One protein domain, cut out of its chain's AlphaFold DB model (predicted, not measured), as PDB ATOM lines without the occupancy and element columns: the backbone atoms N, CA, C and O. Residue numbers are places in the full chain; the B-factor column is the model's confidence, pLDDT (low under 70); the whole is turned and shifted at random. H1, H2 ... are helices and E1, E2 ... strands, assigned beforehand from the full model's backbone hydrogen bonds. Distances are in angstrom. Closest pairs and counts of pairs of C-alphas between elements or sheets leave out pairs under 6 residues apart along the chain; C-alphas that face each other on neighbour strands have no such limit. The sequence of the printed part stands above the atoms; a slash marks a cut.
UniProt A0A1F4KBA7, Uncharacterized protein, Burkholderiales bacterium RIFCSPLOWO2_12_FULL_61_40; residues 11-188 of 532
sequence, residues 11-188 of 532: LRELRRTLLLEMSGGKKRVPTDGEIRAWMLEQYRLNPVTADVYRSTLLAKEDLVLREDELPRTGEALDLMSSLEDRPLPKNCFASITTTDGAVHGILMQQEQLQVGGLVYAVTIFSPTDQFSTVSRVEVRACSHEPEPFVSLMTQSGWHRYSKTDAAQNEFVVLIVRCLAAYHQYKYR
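What this domain is: This is residues 11 to 188 of the 532 residues of an uncharacterized protein of Burkholderiales bacterium RIFCSPLOWO2_12_FULL_61_40 (UniProt A0A1F4KBA7). A strongly twisted sheet of seven strands curls round one long helix, H7, with H4 packed on H7 on the side away from the sheet. On the sheet's opposite face H3 packs across the strands, and H1 and H2 join it in a three-helix cluster, with H2 farthest out. The printed part has 178 residues, with seven named helices and seven named strands in the order H1 H2 H3 E1 H4 H5 E2 E3 E4 E5 E6 E7 H6 H7. The sheet, E1 E2 E3 E4 E5 E6 E7, is mixed, and the class is mixed, helices and strands. The whole is compact, with a radius of gyration of the C-alphas of 16.6 A and spans of 48 by 38 by 36 A.

How they stand to each other: E1, residues 63 to 66, and E2, residues 91 to 97, are parallel at 24 degrees; N 65 and O 95 are 2.9 A apart, within hydrogen-bond range. With H4, residues 73 to 79, and H5, residues 82 to 85, between them, they form a strand-helix-strand unit with a right-handed crossover. E2, E3, residues 103 to 112, E4, residues 118 to 125, E5, residues 134 to 141, E6, residues 150 to 154, and E7, residues 157 to 161, form a meander, each strand the antiparallel neighbour of the one before. Within hydrogen-bond range are N 94 and O 106, 2.9 A, in the hairpin E2 and E3, and N 152 and O 159, 2.8 A, in the hairpin E6 and E7. The sheet curls round H7, residues 170 to 186; the closest C-alphas of E2 and H7 are those of Ala 94 and Cys 178, 7.3 A. H4 touches H7 at a steep tilt of 48 degrees, the same way, closest at the C-alphas of Ala 76 and Ala 180, 5.2 A. H3, residues 47 to 58, is on the opposite face from H7, making three layers, helices on both faces of a sheet; its height over the sheet is 9.5 A. H2, residues 32 to 45, and H3 form a helical hairpin, closest at the C-alphas of Gln 42 and Ala 50, 5.1 A. H1, residues 11 to 22, touches H3, closest at the C-alphas of Arg 15 and Leu 57, 6.3 A. H6, residues 163 to 166, only grazes the sheet; H5 is on it, with a height of 8.4 A. Each O i to N i+4 pair is within hydrogen-bond range in H1, H2, H3, H4 and H7; H5 and H6 are too short for one.

Where its parts are: H1 begins at C-alpha 11, (81.049, 127.391, 111.529). E3, the longest strand, measures 29.4 A, and H7 24.2 A, ending at C-alpha 186, (93.341, 123.638, 99.420).

The domain as a whole: The farthest C-alphas, of Lys 26 and His 144, are 50.0 A apart. The printed part has no cut and no long link, and no printed residue is under 70.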
ATOM      1  N   LEU A  11      79.946 126.933 110.673       95.25
ATOM      2  CA  LEU A  11      81.049 127.391 111.529       95.25
ATOM      3  C   LEU A  11      80.712 128.691 112.266       95.25
ATOM      4  O   LEU A  11      81.024 128.860 113.447       95.25
ATOM      5  N   ARG A  12      80.058 129.622 111.563       93.69
ATOM      6  CA  ARG A  12      79.646 130.914 112.121       93.69
ATOM      7  C   ARG A  12      78.691 130.745 113.302       93.69
ATOM      8  O   ARG A  12      78.829 131.460 114.292       93.69
ATOM      9  N   GLU A  13      77.749 129.812 113.201       93.25
ATOM     10  CA  GLU A  13      76.759 129.566 114.248       93.25
ATOM     11  C   GLU A  13      77.393 128.907 115.471       93.25
ATOM     12  O   GLU A  13      77.193 129.389 116.584       93.25
ATOM     13  N   LEU A  14      78.259 127.909 115.269       94.75
ATOM     14  CA  LEU A  14      79.016 127.292 116.362       94.75
ATOM     15  C   LEU A  14      79.874 128.322 117.108       94.75
ATOM     16  O   LEU A  14      79.857 128.384 118.337       94.75
ATOM     17  N   ARG A  15      80.580 129.194 116.377       94.88
ATOM     18  CA  ARG A  15      81.355 130.291 116.978       94.88
ATOM     19  C   ARG A  15      80.475 131.253 117.759       94.88
ATOM     20  O   ARG A  15      80.856 131.677 118.845       94.88
ATOM     21  N   ARG A  16      79.301 131.597 117.228       93.06
ATOM     22  CA  ARG A  16      78.345 132.465 117.922       93.06
ATOM     23  C   ARG A  16      77.893 131.848 119.245       93.06
ATOM     24  O   ARG A  16      77.846 132.576 120.234       93.06
ATOM     25  N   THR A  17      77.621 130.543 119.277       93.56
ATOM     26  CA  THR A  17      77.306 129.812 120.514       93.56
ATOM     27  C   THR A  17      78.457 129.897 121.514       93.56
ATOM     28  O   THR A  17      78.243 130.347 122.636       93.56
ATOM     29  N   LEU A  18      79.686 129.573 121.098       95.12
ATOM     30  CA  LEU A  18      80.856 129.622 121.985       95.12
ATOM     31  C   LEU A  18      81.089 131.025 122.566       95.12
ATOM     32  O   LEU A  18      81.300 131.177 123.766       95.12
ATOM     33  N   LEU A  19      81.004 132.069 121.735       95.06
ATOM     34  CA  LEU A  19      81.179 133.452 122.191       95.06
ATOM     35  C   LEU A  19      80.075 133.886 123.167       95.06
ATOM     36  O   LEU A  19      80.349 134.657 124.088       95.06
ATOM     37  N   LEU A  20      78.845 133.395 122.983       94.94
ATOM     38  CA  LEU A  20      77.730 133.648 123.894       94.94
ATOM     39  C   LEU A  20      77.932 132.946 125.244       94.94
ATOM     40  O   LEU A  20      77.613 133.522 126.281       94.94
ATOM     41  N   GLU A  21      78.478 131.732 125.256       94.94
ATOM     42  CA  GLU A  21      78.821 131.034 126.498       94.94
ATOM     43  C   GLU A  21      79.955 131.741 127.251       94.94
ATOM     44  O   GLU A  21      79.832 131.999 128.450       94.94
ATOM     45  N   MET A  22      81.020 132.138 126.547       96.06
ATOM     46  CA  MET A  22      82.163 132.861 127.128       96.06
ATOM     47  C   MET A  22      81.761 134.193 127.768       96.06
ATOM     48  O   MET A  22      82.354 134.614 128.757       96.06
ATOM     49  N   SER A  23      80.747 134.867 127.223       94.19
ATOM     50  CA  SER A  23      80.238 136.135 127.755       94.19
ATOM     51  C   SER A  23      79.196 135.963 128.873       94.19
ATOM     52  O   SER A  23      78.608 136.957 129.325       94.19
ATOM     53  N   GLY A  24      78.932 134.723 129.307       92.31
ATOM     54  CA  GLY A  24      77.915 134.391 130.305       92.31
ATOM     55  C   GLY A  24      76.486 134.639 129.813       92.31
ATOM     56  O   GLY A  24      75.650 135.125 130.571       92.31
ATOM     57  N   GLY A  25      76.218 134.394 128.528       93.25
ATOM     58  CA  GLY A  25      74.913 134.596 127.890       93.25
ATOM     59  C   GLY A  25      74.655 136.025 127.401       93.25
ATOM     60  O   GLY A  25      73.550 136.341 126.953       93.25
ATOM     61  N   LYS A  26      75.649 136.920 127.470       93.00
ATOM     62  CA  LYS A  26      75.501 138.326 127.063       93.00
ATOM     63  C   LYS A  26      75.788 138.494 125.569       93.00
ATOM     64  O   LYS A  26      76.818 138.055 125.066       93.00
ATOM     65  N   LYS A  27      74.928 139.214 124.846       92.75
ATOM     66  CA  LYS A  27      75.111 139.500 123.408       92.75
ATOM     67  C   LYS A  27      76.183 140.576 123.161       92.75
ATOM     68  O   LYS A  27      75.865 141.689 122.757       92.75
ATOM     69  N   ARG A  28      77.447 140.253 123.433       93.62
ATOM     70  CA  ARG A  28      78.634 141.082 123.166       93.62
ATOM     71  C   ARG A  28      79.840 140.195 122.869       93.62
ATOM     72  O   ARG A  28      79.817 139.009 123.176       93.62
ATOM     73  N   VAL A  29      80.904 140.794 122.344       91.44
ATOM     74  CA  VAL A  29      82.193 140.108 122.209       91.44
ATOM     75  C   VAL A  29      82.800 139.915 123.615       91.44
ATOM     76  O   VAL A  29      82.819 140.875 124.401       91.44
ATOM     77  N   PRO A  30      83.218 138.691 123.987       94.69
ATOM     78  CA  PRO A  30      83.952 138.451 125.226       94.69
ATOM     79  C   PRO A  30      85.334 139.118 125.173       94.69
ATOM     80  O   PRO A  30      85.917 139.273 124.105       94.69
ATOM     81  N   THR A  31      85.852 139.534 126.325       93.38
ATOM     82  CA  THR A  31      87.221 140.072 126.420       93.38
ATOM     83  C   THR A  31      88.251 138.944 126.337       93.38
ATOM     84  O   THR A  31      87.933 137.797 126.651       93.38
ATOM     85  N   ASP A  32      89.507 139.254 126.007       89.44
ATOM     86  CA  ASP A  32      90.591 138.256 125.974       89.44
ATOM     87  C   ASP A  32      90.744 137.502 127.306       89.44
ATOM     88  O   ASP A  32      91.021 136.301 127.323       89.44
ATOM     89  N   GLY A  33      90.522 138.191 128.431       90.69
ATOM     90  CA  GLY A  33      90.527 137.582 129.761       90.69
ATOM     91  C   GLY A  33      89.372 136.601 129.969       90.69
ATOM     92  O   GLY A  33      89.574 135.533 130.540       90.69
ATOM     93  N   GLU A  34      88.177 136.917 129.463       93.81
ATOM     94  CA  GLU A  34      87.016 136.021 129.533       93.81
ATOM     95  C   GLU A  34      87.199 134.787 128.652       93.81
ATOM     96  O   GLU A  34      86.977 133.672 129.122       93.81
ATOM     97  N   ILE A  35      87.667 134.971 127.411       94.00
ATOM     98  CA  ILE A  35      87.968 133.867 126.489       94.00
ATOM     99  C   ILE A  35      88.975 132.920 127.140       94.00
ATOM    100  O   ILE A  35      88.761 131.712 127.184       94.00
ATOM    101  N   ARG A  36      90.062 133.464 127.690       93.19
ATOM    102  CA  ARG A  36      91.114 132.678 128.333       93.19
ATOM    103  C   ARG A  36      90.625 131.938 129.568       93.19
ATOM    104  O   ARG A  36      90.836 130.732 129.668       93.19
ATOM    105  N   ALA A  37      89.968 132.632 130.495       93.88
ATOM    106  CA  ALA A  37      89.464 132.022 131.720       93.88
ATOM    107  C   ALA A  37      88.469 130.894 131.415       93.88
ATOM    108  O   ALA A  37      88.521 129.845 132.061       93.88
ATOM    109  N   TRP A  38      87.609 131.096 130.411       96.19
ATOM    110  CA  TRP A  38      86.680 130.081 129.928       96.19
ATOM    111  C   TRP A  38      87.419 128.902 129.286       96.19
ATOM    112  O   TRP A  38      87.171 127.764 129.668       96.19
ATOM    113  N   MET A  39      88.381 129.148 128.389       96.50
ATOM    114  CA  MET A  39      89.163 128.089 127.736       96.50
ATOM    115  C   MET A  39      89.924 127.216 128.740       96.50
ATOM    116  O   MET A  39      89.865 125.992 128.641       96.50
ATOM    117  N   LEU A  40      90.611 127.819 129.717       96.06
ATOM    118  CA  LEU A  40      91.320 127.071 130.763       96.06
ATOM    119  C   LEU A  40      90.347 126.217 131.589       96.06
ATOM    120  O   LEU A  40      90.637 125.059 131.876       96.06
ATOM    121  N   GLU A  41      89.165 126.747 131.907       95.62
ATOM    122  CA  GLU A  41      88.131 125.982 132.605       95.62
ATOM    123  C   GLU A  41      87.627 124.792 131.774       95.62
ATOM    124  O   GLU A  41      87.499 123.690 132.307       95.62
ATOM    125  N   GLN A  42      87.421 124.962 130.464       95.81
ATOM    126  CA  GLN A  42      87.048 123.842 129.595       95.81
ATOM    127  C   GLN A  42      88.138 122.766 129.563       95.81
ATOM    128  O   GLN A  42      87.820 121.583 129.677       95.81
ATOM    129  N   TYR A  43      89.421 123.146 129.490       96.38
ATOM    130  CA  TYR A  43      90.526 122.182 129.574       96.38
ATOM    131  C   TYR A  43      90.545 121.443 130.913       96.38
ATOM    132  O   TYR A  43      90.757 120.234 130.940       96.38
ATOM    133  N   ARG A  44      90.277 122.133 132.027       94.69
ATOM    134  CA  ARG A  44      90.183 121.510 133.356       94.69
ATOM    135  C   ARG A  44      89.108 120.425 133.409       94.69
ATOM    136  O   ARG A  44      89.331 119.368 134.011       94.69
ATOM    137  N   LEU A  45      87.949 120.703 132.808       92.75
ATOM    138  CA  LEU A  45      86.787 119.816 132.793       92.75
ATOM    139  C   LEU A  45      86.994 118.630 131.844       92.75
ATOM    140  O   LEU A  45      86.898 117.478 132.280       92.75
ATOM    141  N   ASN A  46      87.286 118.915 130.572       91.81
ATOM    142  CA  ASN A  46      87.504 117.929 129.521       91.81
ATOM    143  C   ASN A  46      88.411 118.501 128.405       91.81
ATOM    144  O   ASN A  46      87.931 119.238 127.538       91.81
ATOM    145  N   PRO A  47      89.703 118.125 128.371       93.00
ATOM    146  CA  PRO A  47      90.642 118.591 127.354       93.00
ATOM    147  C   PRO A  47      90.244 118.277 125.911       93.00
ATOM    148  O   PRO A  47      90.497 119.096 125.035       93.00
ATOM    149  N   VAL A  48      89.599 117.134 125.655       89.88
ATOM    150  CA  VAL A  48      89.183 116.740 124.296       89.88
ATOM    151  C   VAL A  48      88.103 117.689 123.787       89.88
ATOM    152  O   VAL A  48      88.194 118.212 122.679       89.88
ATOM    153  N   THR A  49      87.101 117.968 124.620       91.88
ATOM    154  CA  THR A  49      86.052 118.942 124.304       91.88
ATOM    155  C   THR A  49      86.630 120.354 124.155       91.88
ATOM    156  O   THR A  49      86.285 121.067 123.215       91.88
ATOM    157  N   ALA A  50      87.560 120.747 125.028       95.12
ATOM    158  CA  ALA A  50      88.237 122.037 124.930       95.12
ATOM    159  C   ALA A  50      89.051 122.178 123.633       95.12
ATOM    160  O   ALA A  50      89.042 123.245 123.019       95.12
ATOM    161  N   ASP A  51      89.705 121.107 123.176       93.38
ATOM    162  CA  ASP A  51      90.415 121.079 121.898       93.38
ATOM    163  C   ASP A  51      89.464 121.271 120.718       93.38
ATOM    164  O   ASP A  51      89.789 122.030 119.801       93.38
ATOM    165  N   VAL A  52      88.274 120.669 120.762       94.94
ATOM    166  CA  VAL A  52      87.218 120.908 119.769       94.94
ATOM    167  C   VAL A  52      86.820 122.386 119.760       94.94
ATOM    168  O   VAL A  52      86.896 123.022 118.710       94.94
ATOM    169  N   TYR A  53      86.493 122.972 120.916       96.00
ATOM    170  CA  TYR A  53      86.106 124.387 121.013       96.00
ATOM    171  C   TYR A  53      87.197 125.323 120.499       96.00
ATOM    172  O   TYR A  53      86.938 126.204 119.676       96.00
ATOM    173  N   ARG A  54      88.440 125.101 120.936       95.38
ATOM    174  CA  ARG A  54      89.602 125.870 120.489       95.38
ATOM    175  C   ARG A  54      89.758 125.788 118.975       95.38
ATOM    176  O   ARG A  54      90.007 126.798 118.325       95.38
ATOM    177  N   SER A  55      89.604 124.600 118.409       95.25
ATOM    178  CA  SER A  55      89.794 124.366 116.978       95.25
ATOM    179  C   SER A  55      88.669 124.975 116.146       95.25
ATOM    180  O   SER A  55      88.949 125.576 115.114       95.25
ATOM    181  N   THR A  56      87.423 124.955 116.630       95.62
ATOM    182  CA  THR A  56      86.307 125.701 116.025       95.62
ATOM    183  C   THR A  56      86.567 127.213 116.019       95.62
ATOM    184  O   THR A  56      86.272 127.902 115.039       95.62
ATOM    185  N   LEU A  57      87.155 127.765 117.083       94.62
ATOM    186  CA  LEU A  57      87.535 129.183 117.115       94.62
ATOM    187  C   LEU A  57      88.690 129.488 116.153       94.62
ATOM    188  O   LEU A  57      88.670 130.534 115.512       94.62
ATOM    189  N   LEU A  58      89.657 128.577 116.006       92.94
ATOM    190  CA  LEU A  58      90.860 128.774 115.188       92.94
ATOM    191  C   LEU A  58      90.714 128.396 113.705       92.94
ATOM    192  O   LEU A  58      91.570 128.788 112.913       92.94
ATOM    193  N   ALA A  59      89.672 127.661 113.311       93.81
ATOM    194  CA  ALA A  59      89.433 127.281 111.916       93.81
ATOM    195  C   ALA A  59      89.284 128.526 111.024       93.81
ATOM    196  O   ALA A  59      88.351 129.306 111.179       93.81
ATOM    197  N   LYS A  60      90.207 128.772 110.094       90.81
ATOM    198  CA  LYS A  60      90.255 130.065 109.382       90.81
ATOM    199  C   LYS A  60      89.082 130.292 108.428       90.81
ATOM    200  O   LYS A  60      88.656 131.429 108.248       90.81
ATOM    201  N   GLU A  61      88.566 129.217 107.854       92.75
ATOM    202  CA  GLU A  61      87.579 129.229 106.779       92.75
ATOM    203  C   GLU A  61      86.556 128.098 106.959       92.75
ATOM    204  O   GLU A  61      86.782 127.166 107.733       92.75
ATOM    205  N   ASP A  62      85.422 128.221 106.268       96.25
ATOM    206  CA  ASP A  62      84.334 127.242 106.231       96.25
ATOM    207  C   ASP A  62      84.119 126.824 104.770       96.25
ATOM    208  O   ASP A  62      83.676 127.634 103.950       96.25
ATOM    209  N   LEU A  63      84.491 125.587 104.426       97.25
ATOM    210  CA  LEU A  63      84.249 125.030 103.098       97.25
ATOM    211  C   LEU A  63      82.804 124.534 103.010       97.25
ATOM    212  O   LEU A  63      82.482 123.458 103.509       97.25
ATOM    213  N   VAL A  64      81.940 125.312 102.364       97.19
ATOM    214  CA  VAL A  64      80.504 125.013 102.279       97.19
ATOM    215  C   VAL A  64      80.186 124.280 100.976       97.19
ATOM    216  O   VAL A  64      80.418 124.822  99.894       97.19
ATOM    217  N   LEU A  65      79.655 123.061 101.074       96.56
ATOM    218  CA  LEU A  65      79.385 122.170  99.944       96.56
ATOM    219  C   LEU A  65      78.047 121.440 100.111       96.56
ATOM    220  O   LEU A  65      77.551 121.234 101.221       96.56
ATOM    221  N   ARG A  66      77.483 120.984  98.996       95.56
ATOM    222  CA  ARG A  66      76.464 119.934  98.979       95.56
ATOM    223  C   ARG A  66      77.114 118.557  98.861       95.56
ATOM    224  O   ARG A  66      78.211 118.403  98.329       95.56
ATOM    225  N   GLU A  67      76.416 117.526  99.319       94.12
ATOM    226  CA  GLU A  67      76.896 116.141  99.245       94.12
ATOM    227  C   GLU A  67      77.153 115.648  97.805       94.12
ATOM    228  O   GLU A  67      78.042 114.819  97.585       94.12
ATOM    229  N   ASP A  68      76.422 116.168  96.813       93.44
ATOM    230  CA  ASP A  68      76.624 115.858  95.390       93.44
ATOM    231  C   ASP A  68      77.871 116.534  94.791       93.44
ATOM    232  O   ASP A  68      78.343 116.121  93.733       93.44
ATOM    233  N   GLU A  69      78.436 117.528  95.482       95.19
ATOM    234  CA  GLU A  69      79.685 118.208  95.113       95.19
ATOM    235  C   GLU A  69      80.926 117.520  95.708       95.19
ATOM    236  O   GLU A  69      82.055 117.832  95.327       95.19
ATOM    237  N   LEU A  70      80.740 116.573  96.634       96.44
ATOM    238  CA  LEU A  70      81.840 115.823  97.231       96.44
ATOM    239  C   LEU A  70      82.436 114.803  96.234       96.44
ATOM    240  O   LEU A  70      81.669 114.125  95.539       96.44
ATOM    241  N   PRO A  71      83.771 114.590  96.230       96.31
ATOM    242  CA  PRO A  71      84.446 113.639  95.343       96.31
ATOM    243  C   PRO A  71      83.843 112.235  95.390       96.31
ATOM    244  O   PRO A  71      83.281 111.825  96.408       96.31
ATOM    245  N   ARG A  72      83.991 111.460  94.311       95.69
ATOM    246  CA  ARG A  72      83.526 110.064  94.301       95.69
ATOM    247  C   ARG A  72      84.310 109.236  95.321       95.69
ATOM    248  O   ARG A  72      85.486 109.491  95.554       95.69
ATOM    249  N   THR A  73      83.685 108.204  95.888       94.44
ATOM    250  CA  THR A  73      84.283 107.383  96.959       94.44
ATOM    251  C   THR A  73      85.666 106.832  96.609       94.44
ATOM    252  O   THR A  73      86.586 106.971  97.409       94.44
ATOM    253  N   GLY A  74      85.838 106.259  95.410       93.50
ATOM    254  CA  GLY A  74      87.140 105.743  94.964       93.50
ATOM    255  C   GLY A  74      88.214 106.834  94.905       93.50
ATOM    256  O   GLY A  74      89.271 106.690  95.507       93.50
ATOM    257  N   GLU A  75      87.890 107.977  94.289       93.38
ATOM    258  CA  GLU A  75      88.793 109.135  94.204       93.38
ATOM    259  C   GLU A  75      89.182 109.662  95.594       93.38
ATOM    260  O   GLU A  75      90.340 110.005  95.831       93.38
ATOM    261  N   ALA A  76      88.225 109.710  96.524       95.00
ATOM    262  CA  ALA A  76      88.464 110.160  97.888       95.00
ATOM    263  C   ALA A  76      89.394 109.203  98.653       95.00
ATOM    264  O   ALA A  76      90.338 109.655  99.302       95.00
ATOM    265  N   LEU A  77      89.171 107.889  98.543       92.75
ATOM    266  CA  LEU A  77      89.998 106.861  99.182       92.75
ATOM    267  C   LEU A  77      91.430 106.829  98.633       92.75
ATOM    268  O   LEU A  77      92.371 106.586  99.393       92.75
ATOM    269  N   ASP A  78      91.616 107.058  97.336       90.50
ATOM    270  CA  ASP A  78      92.946 107.116  96.722       90.50
ATOM    271  C   ASP A  78      93.719 108.353  97.188       90.50
ATOM    272  O   ASP A  78      94.908 108.273  97.518       90.50
ATOM    273  N   LEU A  79      93.016 109.480  97.319       91.69
ATOM    274  CA  LEU A  79      93.592 110.744  97.755       91.69
ATOM    275  C   LEU A  79      94.079 110.715  99.209       91.69
ATOM    276  O   LEU A  79      95.033 111.424  99.511       91.69
ATOM    277  N   MET A  80      93.520 109.882 100.096       90.94
ATOM    278  CA  MET A  80      93.935 109.839 101.512       90.94
ATOM    279  C   MET A  80      95.439 109.596 101.708       90.94
ATOM    280  O   MET A  80      96.016 110.116 102.657       90.94
ATOM    281  N   SER A  81      96.092 108.883 100.786       84.25
ATOM    282  CA  SER A  81      97.554 108.710 100.794       84.25
ATOM    283  C   SER A  81      98.319 110.035 100.658       84.25
ATOM    284  O   SER A  81      99.352 110.225 101.285       84.25
ATOM    285  N   SER A  82      97.775 110.995  99.901       87.25
ATOM    286  CA  SER A  82      98.371 112.321  99.715       87.25
ATOM    287  C   SER A  82      98.316 113.191 100.966       87.25
ATOM    288  O   SER A  82      99.045 114.174 101.018       87.25
ATOM    289  N   LEU A  83      97.467 112.873 101.951       91.00
ATOM    290  CA  LEU A  83      97.337 113.680 103.166       91.00
ATOM    291  C   LEU A  83      98.577 113.618 104.061       91.00
ATOM    292  O   LEU A  83      98.735 114.503 104.896       91.00
ATOM    293  N   GLU A  84      99.419 112.593 103.911       88.38
ATOM    294  CA  GLU A  84     100.700 112.490 104.615       88.38
ATOM    295  C   GLU A  84     101.742 113.445 104.014       88.38
ATOM    296  O   GLU A  84     102.393 114.187 104.748       88.38
ATOM    297  N   ASP A  85     101.852 113.480 102.681       83.06
ATOM    298  CA  ASP A  85     102.793 114.355 101.967       83.06
ATOM    299  C   ASP A  85     102.307 115.814 101.890       83.06
ATOM    300  O   ASP A  85     103.106 116.748 101.872       83.06
ATOM    301  N   ARG A  86     100.988 116.024 101.830       86.94
ATOM    302  CA  ARG A  86     100.333 117.337 101.722       86.94
ATOM    303  C   ARG A  86      99.256 117.473 102.803       86.94
ATOM    304  O   ARG A  86      98.066 117.298 102.518       86.94
ATOM    305  N   PRO A  87      99.670 117.757 104.048       91.06
ATOM    306  CA  PRO A  87      98.758 117.845 105.177       91.06
ATOM    307  C   PRO A  87      97.776 119.005 105.048       91.06
ATOM    308  O   PRO A  87      98.148 120.102 104.644       91.06
ATOM    309  N   LEU A  88      96.523 118.803 105.460       92.56
ATOM    310  CA  LEU A  88      95.587 119.925 105.595       92.56
ATOM    311  C   LEU A  88      96.064 120.908 106.678       92.56
ATOM    312  O   LEU A  88      96.917 120.565 107.485       92.56
ATOM    313  N   PRO A  89      95.513 122.131 106.756       91.31
ATOM    314  CA  PRO A  89      95.769 122.987 107.904       91.31
ATOM    315  C   PRO A  89      95.426 122.287 109.224       91.31
ATOM    316  O   PRO A  89      94.463 121.522 109.288       91.31
ATOM    317  N   LYS A  90      96.142 122.632 110.302       91.19
ATOM    318  CA  LYS A  90      95.982 122.005 111.625       91.19
ATOM    319  C   LYS A  90      94.528 121.926 112.100       91.19
ATOM    320  O   LYS A  90      94.148 120.957 112.751       91.19
ATOM    321  N   ASN A  91      93.739 122.955 111.786       93.88
ATOM    322  CA  ASN A  91      92.299 122.981 112.007       93.88
ATOM    323  C   ASN A  91      91.616 123.457 110.725       93.88
ATOM    324  O   ASN A  91      91.793 124.612 110.326       93.88
ATOM    325  N   CYS A  92      90.814 122.595 110.115       95.12
ATOM    326  CA  CYS A  92      89.976 122.930 108.969       95.12
ATOM    327  C   CYS A  92      88.515 122.568 109.239       95.12
ATOM    328  O   CYS A  92      88.208 121.740 110.098       95.12
ATOM    329  N   PHE A  93      87.600 123.234 108.537       97.50
ATOM    330  CA  PHE A  93      86.170 123.071 108.760       97.50
ATOM    331  C   PHE A  93      85.406 123.046 107.440       97.50
ATOM    332  O   PHE A  93      85.670 123.855 106.551       97.50
ATOM    333  N   ALA A  94      84.447 122.135 107.326       97.50
ATOM    334  CA  ALA A  94      83.528 122.077 106.199       97.50
ATOM    335  C   ALA A  94      82.074 122.029 106.673       97.50
ATOM    336  O   ALA A  94      81.753 121.391 107.675       97.50
ATOM    337  N   SER A  95      81.192 122.659 105.911       96.94
ATOM    338  CA  SER A  95      79.747 122.597 106.083       96.94
ATOM    339  C   SER A  95      79.121 121.833 104.935       96.94
ATOM    340  O   SER A  95      79.240 122.243 103.784       96.94
ATOM    341  N   ILE A  96      78.452 120.728 105.252       96.25
ATOM    342  CA  ILE A  96      77.871 119.823 104.262       96.25
ATOM    343  C   ILE A  96      76.355 119.827 104.385       96.25
ATOM    344  O   ILE A  96      75.828 119.518 105.453       96.25
ATOM    345  N   THR A  97      75.668 120.122 103.284       94.81
ATOM    346  CA  THR A  97      74.229 119.876 103.148       94.81
ATOM    347  C   THR A  97      74.012 118.573 102.380       94.81
ATOM    348  O   THR A  97      74.407 118.459 101.215       94.81
ATOM    349  N   THR A  98      73.408 117.583 103.027       91.00
ATOM    350  CA  THR A  98      73.093 116.276 102.440       91.00
ATOM    351  C   THR A  98      71.933 116.371 101.457       91.00
ATOM    352  O   THR A  98      71.162 117.337 101.429       91.00
ATOM    353  N   THR A  99      71.800 115.350 100.616       87.88
ATOM    354  CA  THR A  99      70.757 115.297  99.578       87.88
ATOM    355  C   THR A  99      69.326 115.282 100.134       87.88
ATOM    356  O   THR A  99      68.403 115.749  99.460       87.88
ATOM    357  N   ASP A 100      69.134 114.807 101.366       88.56
ATOM    358  CA  ASP A 100      67.865 114.844 102.102       88.56
ATOM    359  C   ASP A 100      67.612 116.177 102.837       88.56
ATOM    360  O   ASP A 100      66.524 116.388 103.377       88.56
ATOM    361  N   GLY A 101      68.571 117.109 102.797       88.50
ATOM    362  CA  GLY A 101      68.472 118.442 103.387       88.50
ATOM    363  C   GLY A 101      68.986 118.559 104.819       88.50
ATOM    364  O   GLY A 101      68.886 119.650 105.385       88.50
ATOM    365  N   ALA A 102      69.546 117.496 105.407       90.12
ATOM    366  CA  ALA A 102      70.284 117.628 106.657       90.12
ATOM    367  C   ALA A 102      71.559 118.466 106.451       90.12
ATOM    368  O   ALA A 102      72.114 118.567 105.357       90.12
ATOM    369  N   VAL A 103      72.003 119.128 107.514       92.81
ATOM    370  CA  VAL A 103      73.182 119.998 107.490       92.81
ATOM    371  C   VAL A 103      74.134 119.523 108.572       92.81
ATOM    372  O   VAL A 103      73.709 119.265 109.696       92.81
ATOM    373  N   HIS A 104      75.419 119.436 108.248       93.62
ATOM    374  CA  HIS A 104      76.463 119.004 109.166       93.62
ATOM    375  C   HIS A 104      77.646 119.966 109.146       93.62
ATOM    376  O   HIS A 104      78.093 120.410 108.090       93.62
ATOM    377  N   GLY A 105      78.178 120.273 110.328       95.81
ATOM    378  CA  GLY A 105      79.498 120.878 110.477       95.81
ATOM    379  C   GLY A 105      80.545 119.787 110.671       95.81
ATOM    380  O   GLY A 105      80.339 118.895 111.486       95.81
ATOM    381  N   ILE A 106      81.661 119.855 109.956       96.81
ATOM    382  CA  ILE A 106      82.736 118.862 109.980       96.81
ATOM    383  C   ILE A 106      84.031 119.581 110.356       96.81
ATOM    384  O   ILE A 106      84.649 120.234 109.517       96.81
ATOM    385  N   LEU A 107      84.446 119.477 111.617       97.50
ATOM    386  CA  LEU A 107      85.753 119.953 112.071       97.50
ATOM    387  C   LEU A 107      86.778 118.839 111.896       97.50
ATOM    388  O   LEU A 107      86.591 117.749 112.422       97.50
ATOM    389  N   MET A 108      87.878 119.133 111.221       97.06
ATOM    390  CA  MET A 108      88.988 118.216 110.988       97.06
ATOM    391  C   MET A 108      90.228 118.771 111.698       97.06
ATOM    392  O   MET A 108      90.659 119.896 111.428       97.06
ATOM    393  N   GLN A 109      90.768 118.002 112.641       95.94
ATOM    394  CA  GLN A 109      91.943 118.357 113.433       95.94
ATOM    395  C   GLN A 109      93.096 117.432 113.051       95.94
ATOM    396  O   GLN A 109      92.963 116.214 113.151       95.94
ATOM    397  N   GLN A 110      94.217 117.998 112.615       94.44
ATOM    398  CA  GLN A 110      95.414 117.224 112.290       94.44
ATOM    399  C   GLN A 110      96.268 117.006 113.542       94.44
ATOM    400  O   GLN A 110      96.631 117.956 114.244       94.44
ATOM    401  N   GLU A 111      96.675 115.759 113.754       91.50
ATOM    402  CA  GLU A 111      97.625 115.357 114.785       91.50
ATOM    403  C   GLU A 111      98.738 114.483 114.183       91.50
ATOM    404  O   GLU A 111      98.542 113.792 113.180       91.50
ATOM    405  N   GLN A 112      99.934 114.537 114.774       89.88
ATOM    406  CA  GLN A 112     101.054 113.671 114.393       89.88
ATOM    407  C   GLN A 112     100.997 112.359 115.173       89.88
ATOM    408  O   GLN A 112     100.778 112.357 116.385       89.88
ATOM    409  N   LEU A 113     101.259 111.250 114.486       87.38
ATOM    410  CA  LEU A 113     101.429 109.950 115.127       87.38
ATOM    411  C   LEU A 113     102.844 109.817 115.704       87.38
ATOM    412  O   LEU A 113     103.811 110.303 115.123       87.38
ATOM    413  N   GLN A 114     102.979 109.098 116.821       80.56
ATOM    414  CA  GLN A 114     104.285 108.850 117.453       80.56
ATOM    415  C   GLN A 114     105.262 108.094 116.538       80.56
ATOM    416  O   GLN A 114     106.465 108.325 116.604       80.56
ATOM    417  N   VAL A 115     104.739 107.210 115.686       77.06
ATOM    418  CA  VAL A 115     105.505 106.383 114.734       77.06
ATOM    419  C   VAL A 115     105.790 107.093 113.402       77.06
ATOM    420  O   VAL A 115     106.381 106.499 112.506       77.06
ATOM    421  N   GLY A 116     105.388 108.359 113.260       79.75
ATOM    422  CA  GLY A 116     105.396 109.071 111.983       79.75
ATOM    423  C   GLY A 116     104.077 108.932 111.214       79.75
ATOM    424  O   GLY A 116     103.271 108.033 111.459       79.75
ATOM    425  N   GLY A 117     103.830 109.876 110.307       87.31
ATOM    426  CA  GLY A 117     102.540 110.048 109.637       87.31
ATOM    427  C   GLY A 117     101.544 110.877 110.454       87.31
ATOM    428  O   GLY A 117     101.878 111.483 111.479       87.31
ATOM    429  N   LEU A 118     100.304 110.931 109.970       92.88
ATOM    430  CA  LEU A 118      99.262 111.820 110.477       92.88
ATOM    431  C   LEU A 118      97.979 111.069 110.817       92.88
ATOM    432  O   LEU A 118      97.652 110.029 110.243       92.88
ATOM    433  N   VAL A 119      97.212 111.651 111.730       95.00
ATOM    434  CA  VAL A 119      95.825 111.280 111.983       95.00
ATOM    435  C   VAL A 119      94.961 112.531 111.950       95.00
ATOM    436  O   VAL A 119      95.331 113.580 112.476       95.00
ATOM    437  N   TYR A 120      93.807 112.420 111.304       96.44
ATOM    438  CA  TYR A 120      92.799 113.464 111.259       96.44
ATOM    439  C   TYR A 120      91.661 113.075 112.191       96.44
ATOM    440  O   TYR A 120      90.875 112.177 111.882       96.44
ATOM    441  N   ALA A 121      91.578 113.747 113.336       96.06
ATOM    442  CA  ALA A 121      90.450 113.630 114.240       96.06
ATOM    443  C   ALA A 121      89.310 114.522 113.738       96.06
ATOM    444  O   ALA A 121      89.392 115.751 113.748       96.06
ATOM    445  N   VAL A 122      88.241 113.889 113.276       96.88
ATOM    446  CA  VAL A 122      87.075 114.534 112.688       96.88
ATOM    447  C   VAL A 122      85.935 114.549 113.695       96.88
ATOM    448  O   VAL A 122      85.513 113.501 114.180       96.88
ATOM    449  N   THR A 123      85.436 115.743 114.005       95.38
ATOM    450  CA  THR A 123      84.278 115.967 114.875       95.38
ATOM    451  C   THR A 123      83.117 116.509 114.054       95.38
ATOM    452  O   THR A 123      83.276 117.475 113.307       95.38
ATOM    453  N   ILE A 124      81.950 115.887 114.198       93.56
ATOM    454  CA  ILE A 124      80.762 116.183 113.394       93.56
ATOM    455  C   ILE A 124      79.694 116.804 114.286       93.56
ATOM    456  O   ILE A 124      79.370 116.255 115.342       93.56
ATOM    457  N   PHE A 125      79.136 117.920 113.828       92.19
ATOM    458  CA  PHE A 125      78.109 118.695 114.514       92.19
ATOM    459  C   PHE A 125      76.807 118.671 113.717       92.19
ATOM    460  O   PHE A 125      76.813 118.889 112.503       92.19
ATOM    461  N   SER A 126      75.686 118.490 114.412       84.50
ATOM    462  CA  SER A 126      74.367 118.865 113.898       84.50
ATOM    463  C   SER A 126      74.059 120.314 114.305       84.50
ATOM    464  O   SER A 126      74.344 120.685 115.443       84.50
ATOM    465  N   PRO A 127      73.442 121.149 113.452       73.44
ATOM    466  CA  PRO A 127      72.972 122.478 113.839       73.44
ATOM    467  C   PRO A 127      71.980 122.472 115.008       73.44
ATOM    468  O   PRO A 127      71.935 123.446 115.760       73.44
ATOM    469  N   THR A 128      71.189 121.401 115.162       76.81
ATOM    470  CA  THR A 128      70.218 121.271 116.262       76.81
ATOM    471  C   THR A 128      70.906 121.021 117.595       76.81
ATOM    472  O   THR A 128      70.510 121.596 118.605       76.81
ATOM    473  N   ASP A 129      71.957 120.207 117.575       78.50
ATOM    474  CA  ASP A 129      72.572 119.686 118.793       78.50
ATOM    475  C   ASP A 129      73.850 120.450 119.157       78.50
ATOM    476  O   ASP A 129      74.273 120.445 120.312       78.50
ATOM    477  N   GLN A 130      74.445 121.155 118.192       80.38
ATOM    478  CA  GLN A 130      75.663 121.946 118.331       80.38
ATOM    479  C   GLN A 130      76.758 121.132 119.035       80.38
ATOM    480  O   GLN A 130      77.241 120.156 118.476       80.38
ATOM    481  N   PHE A 131      77.135 121.511 120.259       81.50
ATOM    482  CA  PHE A 131      78.159 120.831 121.055       81.50
ATOM    483  C   PHE A 131      77.605 119.786 122.040       81.50
ATOM    484  O   PHE A 131      78.388 119.146 122.736       81.50
ATOM    485  N   SER A 132      76.281 119.611 122.128       76.81
ATOM    486  CA  SER A 132      75.656 118.709 123.110       76.81
ATOM    487  C   SER A 132      75.824 117.228 122.763       76.81
ATOM    488  O   SER A 132      76.041 116.408 123.655       76.81
ATOM    489  N   THR A 133      75.796 116.887 121.475       78.19
ATOM    490  CA  THR A 133      76.099 115.553 120.951       78.19
ATOM    491  C   THR A 133      76.978 115.707 119.716       78.19
ATOM    492  O   THR A 133      76.644 116.410 118.764       78.19
ATOM    493  N   VAL A 134      78.140 115.058 119.739       79.50
ATOM    494  CA  VAL A 134      79.077 115.061 118.614       79.50
ATOM    495  C   VAL A 134      79.536 113.644 118.322       79.50
ATOM    496  O   VAL A 134      79.688 112.826 119.230       79.50
ATOM    497  N   SER A 135      79.767 113.359 117.045       86.00
ATOM    498  CA  SER A 135      80.401 112.109 116.614       86.00
ATOM    499  C   SER A 135      81.877 112.354 116.331       86.00
ATOM    500  O   SER A 135      82.225 113.411 115.797       86.00
ATOM    501  N   ARG A 136      82.738 111.389 116.682       90.38
ATOM    502  CA  ARG A 136      84.189 111.476 116.467       90.38
ATOM    503  C   ARG A 136      84.704 110.292 115.656       90.38
ATOM    504  O   ARG A 136      84.407 109.136 115.961       90.38
ATOM    505  N   VAL A 137      85.488 110.613 114.636       94.81
ATOM    506  CA  VAL A 137      86.134 109.668 113.721       94.81
ATOM    507  C   VAL A 137      87.607 110.026 113.635       94.81
ATOM    508  O   VAL A 137      87.947 111.200 113.585       94.81
ATOM    509  N   GLU A 138      88.484 109.040 113.597       96.00
ATOM    510  CA  GLU A 138      89.908 109.228 113.339       96.00
ATOM    511  C   GLU A 138      90.246 108.582 112.003       96.00
ATOM    512  O   GLU A 138      90.001 107.391 111.813       96.00
ATOM    513  N   VAL A 139      90.790 109.369 111.076       96.19
ATOM    514  CA  VAL A 139      91.238 108.895 109.762       96.19
ATOM    515  C   VAL A 139      92.756 108.935 109.728       96.19
ATOM    516  O   VAL A 139      93.361 109.994 109.907       96.19
ATOM    517  N   ARG A 140      93.382 107.779 109.521       95.12
ATOM    518  CA  ARG A 140      94.835 107.639 109.504       95.12
ATOM    519  C   ARG A 140      95.392 107.918 108.107       95.12
ATOM    520  O   ARG A 140      94.940 107.342 107.122       95.12
ATOM    521  N   ALA A 141      96.421 108.757 108.043       93.00
ATOM    522  CA  ALA A 141      97.227 109.022 106.857       93.00
ATOM    523  C   ALA A 141      98.697 108.714 107.180       93.00
ATOM    524  O   ALA A 141      99.464 109.586 107.584       93.00
ATOM    525  N   CYS A 142      99.063 107.438 107.066       90.75
ATOM    526  CA  CYS A 142     100.419 106.950 107.293       90.75
ATOM    527  C   CYS A 142     100.706 105.816 106.308       90.75
ATOM    528  O   CYS A 142     100.020 104.798 106.314       90.75
ATOM    529  N   SER A 143     101.695 105.993 105.445       85.75
ATOM    530  CA  SER A 143     102.074 105.025 104.410       85.75
ATOM    531  C   SER A 143     102.745 103.776 104.980       85.75
ATOM    532  O   SER A 143     102.555 102.685 104.444       85.75
ATOM    533  N   HIS A 144     103.498 103.919 106.073       84.81
ATOM    534  CA  HIS A 144     104.279 102.834 106.675       84.81
ATOM    535  C   HIS A 144     103.453 101.981 107.647       84.81
ATOM    536  O   HIS A 144     103.661 100.774 107.735       84.81
ATOM    537  N   GLU A 145     102.477 102.583 108.333       88.81
ATOM    538  CA  GLU A 145     101.528 101.887 109.211       88.81
ATOM    539  C   GLU A 145     100.079 102.315 108.914       88.81
ATOM    540  O   GLU A 145      99.436 102.974 109.739       88.81
ATOM    541  N   PRO A 146      99.530 101.944 107.741       88.12
ATOM    542  CA  PRO A 146      98.246 102.459 107.262       88.12
ATOM    543  C   PRO A 146      97.030 101.968 108.052       88.12
ATOM    544  O   PRO A 146      95.954 102.544 107.908       88.12
ATOM    545  N   GLU A 147      97.181 100.939 108.890       91.31
ATOM    546  CA  GLU A 147      96.073 100.295 109.592       91.31
ATOM    547  C   GLU A 147      96.104 100.528 111.120       91.31
ATOM    548  O   GLU A 147      97.177 100.497 111.727       91.31
ATOM    549  N   PRO A 148      94.944 100.725 111.785       92.56
ATOM    550  CA  PRO A 148      93.616 100.837 111.185       92.56
ATOM    551  C   PRO A 148      93.467 102.137 110.384       92.56
ATOM    552  O   PRO A 148      93.836 103.210 110.867       92.56
ATOM    553  N   PHE A 149      92.895 102.031 109.187       94.81
ATOM    554  CA  PHE A 149      92.673 103.172 108.302       94.81
ATOM    555  C   PHE A 149      91.694 104.181 108.910       94.81
ATOM    556  O   PHE A 149      91.933 105.390 108.871       94.81
ATOM    557  N   VAL A 150      90.608 103.692 109.522       96.38
ATOM    558  CA  VAL A 150      89.637 104.523 110.245       96.38
ATOM    559  C   VAL A 150      89.308 103.917 111.605       96.38
ATOM    560  O   VAL A 150      89.068 102.717 111.721       96.38
ATOM    561  N   SER A 151      89.243 104.760 112.636       95.75
ATOM    562  CA  SER A 151      88.659 104.416 113.935       95.75
ATOM    563  C   SER A 151      87.419 105.273 114.189       95.75
ATOM    564  O   SER A 151      87.483 106.496 114.172       95.75
ATOM    565  N   LEU A 152      86.272 104.637 114.416       92.94
ATOM    566  CA  LEU A 152      84.991 105.288 114.683       92.94
ATOM    567  C   LEU A 152      84.602 105.074 116.145       92.94
ATOM    568  O   LEU A 152      84.476 103.930 116.588       92.94
ATOM    569  N   MET A 153      84.368 106.157 116.883       89.25
ATOM    570  CA  MET A 153      83.814 106.065 118.230       89.25
ATOM    571  C   MET A 153      82.295 105.882 118.156       89.25
ATOM    572  O   MET A 153      81.585 106.715 117.598       89.25
ATOM    573  N   THR A 154      81.788 104.813 118.764       84.00
ATOM    574  CA  THR A 154      80.352 104.530 118.905       84.00
ATOM    575  C   THR A 154      79.979 104.378 120.382       84.00
ATOM    576  O   THR A 154      80.845 104.378 121.255       84.00
ATOM    577  N   GLN A 155      78.694 104.172 120.680       78.38
ATOM    578  CA  GLN A 155      78.238 103.877 122.045       78.38
ATOM    579  C   GLN A 155      78.840 102.584 122.623       78.38
ATOM    580  O   GLN A 155      79.001 102.481 123.835       78.38
ATOM    581  N   SER A 156      79.196 101.609 121.777       80.94
ATOM    582  CA  SER A 156      79.867 100.369 122.197       80.94
ATOM    583  C   SER A 156      81.397 100.484 122.219       80.94
ATOM    584  O   SER A 156      82.083  99.491 122.445       80.94
ATOM    585  N   GLY A 157      81.936 101.693 122.022       85.62
ATOM    586  CA  GLY A 157      83.367 101.984 121.998       85.62
ATOM    587  C   GLY A 157      83.920 102.177 120.588       85.62
ATOM    588  O   GLY A 157      83.186 102.466 119.639       85.62
ATOM    589  N   TRP A 158      85.242 102.046 120.469       90.00
ATOM    590  CA  TRP A 158      85.970 102.227 119.216       90.00
ATOM    591  C   TRP A 158      85.839 101.015 118.291       90.00
ATOM    592  O   TRP A 158      86.245  99.910 118.651       90.00
ATOM    593  N   HIS A 159      85.367 101.252 117.070       92.88
ATOM    594  CA  HIS A 159      85.380 100.289 115.967       92.88
ATOM    595  C   HIS A 159      86.453 100.676 114.963       92.88
ATOM    596  O   HIS A 159      86.593 101.850 114.626       92.88
ATOM    597  N   ARG A 160      87.214  99.694 114.488       95.94
ATOM    598  CA  ARG A 160      88.345  99.897 113.578       95.94
ATOM    599  C   ARG A 160      88.017  99.294 112.224       95.94
ATOM    600  O   ARG A 160      87.560  98.158 112.165       95.94
ATOM    601  N   TYR A 161      88.276 100.049 111.168       95.06
ATOM    602  CA  TYR A 161      88.001  99.662 109.792       95.06
ATOM    603  C   TYR A 161      89.302  99.635 109.004       95.06
ATOM    604  O   TYR A 161      90.091 100.582 109.088       95.06
ATOM    605  N   SER A 162      89.481  98.574 108.217       94.81
ATOM    606  CA  SER A 162      90.474  98.572 107.144       94.81
ATOM    607  C   SER A 162      90.080  99.550 106.040       94.81
ATOM    608  O   SER A 162      88.921  99.974 105.968       94.81
ATOM    609  N   LYS A 163      91.003  99.882 105.128       90.81
ATOM    610  CA  LYS A 163      90.649 100.709 103.957       90.81
ATOM    611  C   LYS A 163      89.505 100.101 103.132       90.81
ATOM    612  O   LYS A 163      88.639 100.830 102.649       90.81
ATOM    613  N   THR A 164      89.478  98.776 102.991       90.88
ATOM    614  CA  THR A 164      88.440  98.057 102.238       90.88
ATOM    615  C   THR A 164      87.100  98.058 102.971       90.88
ATOM    616  O   THR A 164      86.072  98.324 102.349       90.88
ATOM    617  N   ASP A 165      87.099  97.833 104.287       92.44
ATOM    618  CA  ASP A 165      85.866  97.825 105.088       92.44
ATOM    619  C   ASP A 165      85.277  99.231 105.237       92.44
ATOM    620  O   ASP A 165      84.060  99.411 105.227       92.44
ATOM    621  N   ALA A 166      86.138 100.250 105.317       90.25
ATOM    622  CA  ALA A 166      85.735 101.651 105.371       90.25
ATOM    623  C   ALA A 166      84.893 102.057 104.152       90.25
ATOM    624  O   ALA A 166      83.970 102.856 104.294       90.25
ATOM    625  N   ALA A 167      85.154 101.476 102.974       91.31
ATOM    626  CA  ALA A 167      84.397 101.748 101.751       91.31
ATOM    627  C   ALA A 167      82.938 101.251 101.800       91.31
ATOM    628  O   ALA A 167      82.121 101.704 101.003       91.31
ATOM    629  N   GLN A 168      82.615 100.337 102.721       92.50
ATOM    630  CA  GLN A 168      81.272  99.772 102.898       92.50
ATOM    631  C   GLN A 168      80.439 100.529 103.945       92.50
ATOM    632  O   GLN A 168      79.244 100.280 104.081       92.50
ATOM    633  N   ASN A 169      81.050 101.442 104.706       92.50
ATOM    634  CA  ASN A 169      80.365 102.222 105.730       92.50
ATOM    635  C   ASN A 169      80.082 103.638 105.205       92.50
ATOM    636  O   ASN A 169      80.994 104.454 105.089       92.50
ATOM    637  N   GLU A 170      78.814 103.942 104.912       91.25
ATOM    638  CA  GLU A 170      78.393 105.221 104.311       91.25
ATOM    639  C   GLU A 170      78.841 106.447 105.118       91.25
ATOM    640  O   GLU A 170      79.275 107.449 104.551       91.25
ATOM    641  N   PHE A 171      78.804 106.352 106.449       90.12
ATOM    642  CA  PHE A 171      79.225 107.433 107.332       90.12
ATOM    643  C   PHE A 171      80.735 107.670 107.259       90.12
ATOM    644  O   PHE A 171      81.189 108.809 107.148       90.12
ATOM    645  N   VAL A 172      81.529 106.599 107.266       93.12
ATOM    646  CA  VAL A 172      82.984 106.690 107.087       93.12
ATOM    647  C   VAL A 172      83.323 107.243 105.701       93.12
ATOM    648  O   VAL A 172      84.171 108.129 105.582       93.12
ATOM    649  N   VAL A 173      82.625 106.780 104.660       94.50
ATOM    650  CA  VAL A 173      82.783 107.270 103.285       94.50
ATOM    651  C   VAL A 173      82.504 108.767 103.195       94.50
ATOM    652  O   VAL A 173      83.297 109.483 102.584       94.50
ATOM    653  N   LEU A 174      81.433 109.264 103.818       93.69
ATOM    654  CA  LEU A 174      81.134 110.696 103.858       93.69
ATOM    655  C   LEU A 174      82.313 111.492 104.436       93.69
ATOM    656  O   LEU A 174      82.741 112.479 103.842       93.69
ATOM    657  N   ILE A 175      82.891 111.031 105.546       95.38
ATOM    658  CA  ILE A 175      84.012 111.711 106.210       95.38
ATOM    659  C   ILE A 175      85.278 111.721 105.355       95.38
ATOM    660  O   ILE A 175      85.914 112.767 105.206       95.38
ATOM    661  N   VAL A 176      85.612 110.592 104.735       96.56
ATOM    662  CA  VAL A 176      86.738 110.499 103.796       96.56
ATOM    663  C   VAL A 176      86.528 111.428 102.593       96.56
ATOM    664  O   VAL A 176      87.455 112.122 102.173       96.56
ATOM    665  N   ARG A 177      85.300 111.506 102.063       97.38
ATOM    666  CA  ARG A 177      84.944 112.423 100.972       97.38
ATOM    667  C   ARG A 177      85.069 113.893 101.387       97.38
ATOM    668  O   ARG A 177      85.555 114.688 100.586       97.38
ATOM    669  N   CYS A 178      84.713 114.253 102.621       96.94
ATOM    670  CA  CYS A 178      84.903 115.607 103.158       96.94
ATOM    671  C   CYS A 178      86.386 115.991 103.262       96.94
ATOM    672  O   CYS A 178      86.769 117.068 102.800       96.94
ATOM    673  N   LEU A 179      87.234 115.104 103.801       96.94
ATOM    674  CA  LEU A 179      88.689 115.309 103.840       96.94
ATOM    675  C   LEU A 179      89.259 115.492 102.428       96.94
ATOM    676  O   LEU A 179      90.045 116.411 102.184       96.94
ATOM    677  N   ALA A 180      88.826 114.658 101.477       96.69
ATOM    678  CA  ALA A 180      89.256 114.753 100.086       96.69
ATOM    679  C   ALA A 180      88.806 116.054  99.414       96.69
ATOM    680  O   ALA A 180      89.603 116.688  98.722       96.69
ATOM    681  N   ALA A 181      87.562 116.481  99.639       96.62
ATOM    682  CA  ALA A 181      87.045 117.744  99.124       96.62
ATOM    683  C   ALA A 181      87.855 118.932  99.657       96.62
ATOM    684  O   ALA A 181      88.278 119.788  98.880       96.62
ATOM    685  N   TYR A 182      88.144 118.950 100.964       96.38
ATOM    686  CA  TYR A 182      88.956 120.008 101.564       96.38
ATOM    687  C   TYR A 182      90.385 120.009 101.015       96.38
ATOM    688  O   TYR A 182      90.924 121.066 100.687       96.38
ATOM    689  N   HIS A 183      90.992 118.834 100.835       94.50
ATOM    690  CA  HIS A 183      92.304 118.730 100.204       94.50
ATOM    691  C   HIS A 183      92.286 119.254  98.763       94.50
ATOM    692  O   HIS A 183      93.181 119.996  98.379       94.50
ATOM    693  N   GLN A 184      91.282 118.912  97.953       93.88
ATOM    694  CA  GLN A 184      91.166 119.423  96.580       93.88
ATOM    695  C   GLN A 184      90.919 120.934  96.530       93.88
ATOM    696  O   GLN A 184      91.438 121.604  95.638       93.88
ATOM    697  N   TYR A 185      90.167 121.474  97.490       92.62
ATOM    698  CA  TYR A 185      89.990 122.912  97.664       92.62
ATOM    699  C   TYR A 185      91.323 123.599  97.990       92.62
ATOM    700  O   TYR A 185      91.697 124.571  97.333       92.62
ATOM    701  N   LYS A 186      92.073 123.060  98.960       88.50
ATOM    702  CA  LYS A 186      93.341 123.638  99.420       88.50
ATOM    703  C   LYS A 186      94.467 123.497  98.396       88.50
ATOM    704  O   LYS A 186      95.242 124.429  98.200       88.50
ATOM    705  N   TYR A 187      94.538 122.345  97.738       87.00
ATOM    706  CA  TYR A 187      95.559 121.966  96.760       87.00
ATOM    707  C   TYR A 187      94.953 121.856  95.366       87.00
ATOM    708  O   TYR A 187      95.082 120.840  94.671       87.00
ATOM    709  N   ARG A 188      94.254 122.919  94.964       85.94
ATOM    710  CA  ARG A 188      93.591 122.988  93.669       85.94
ATOM    711  C   ARG A 188      94.607 122.829  92.542       85.94
ATOM    712  O   ARG A 188      95.569 123.584  92.440       85.94
TER     713      ARG A 188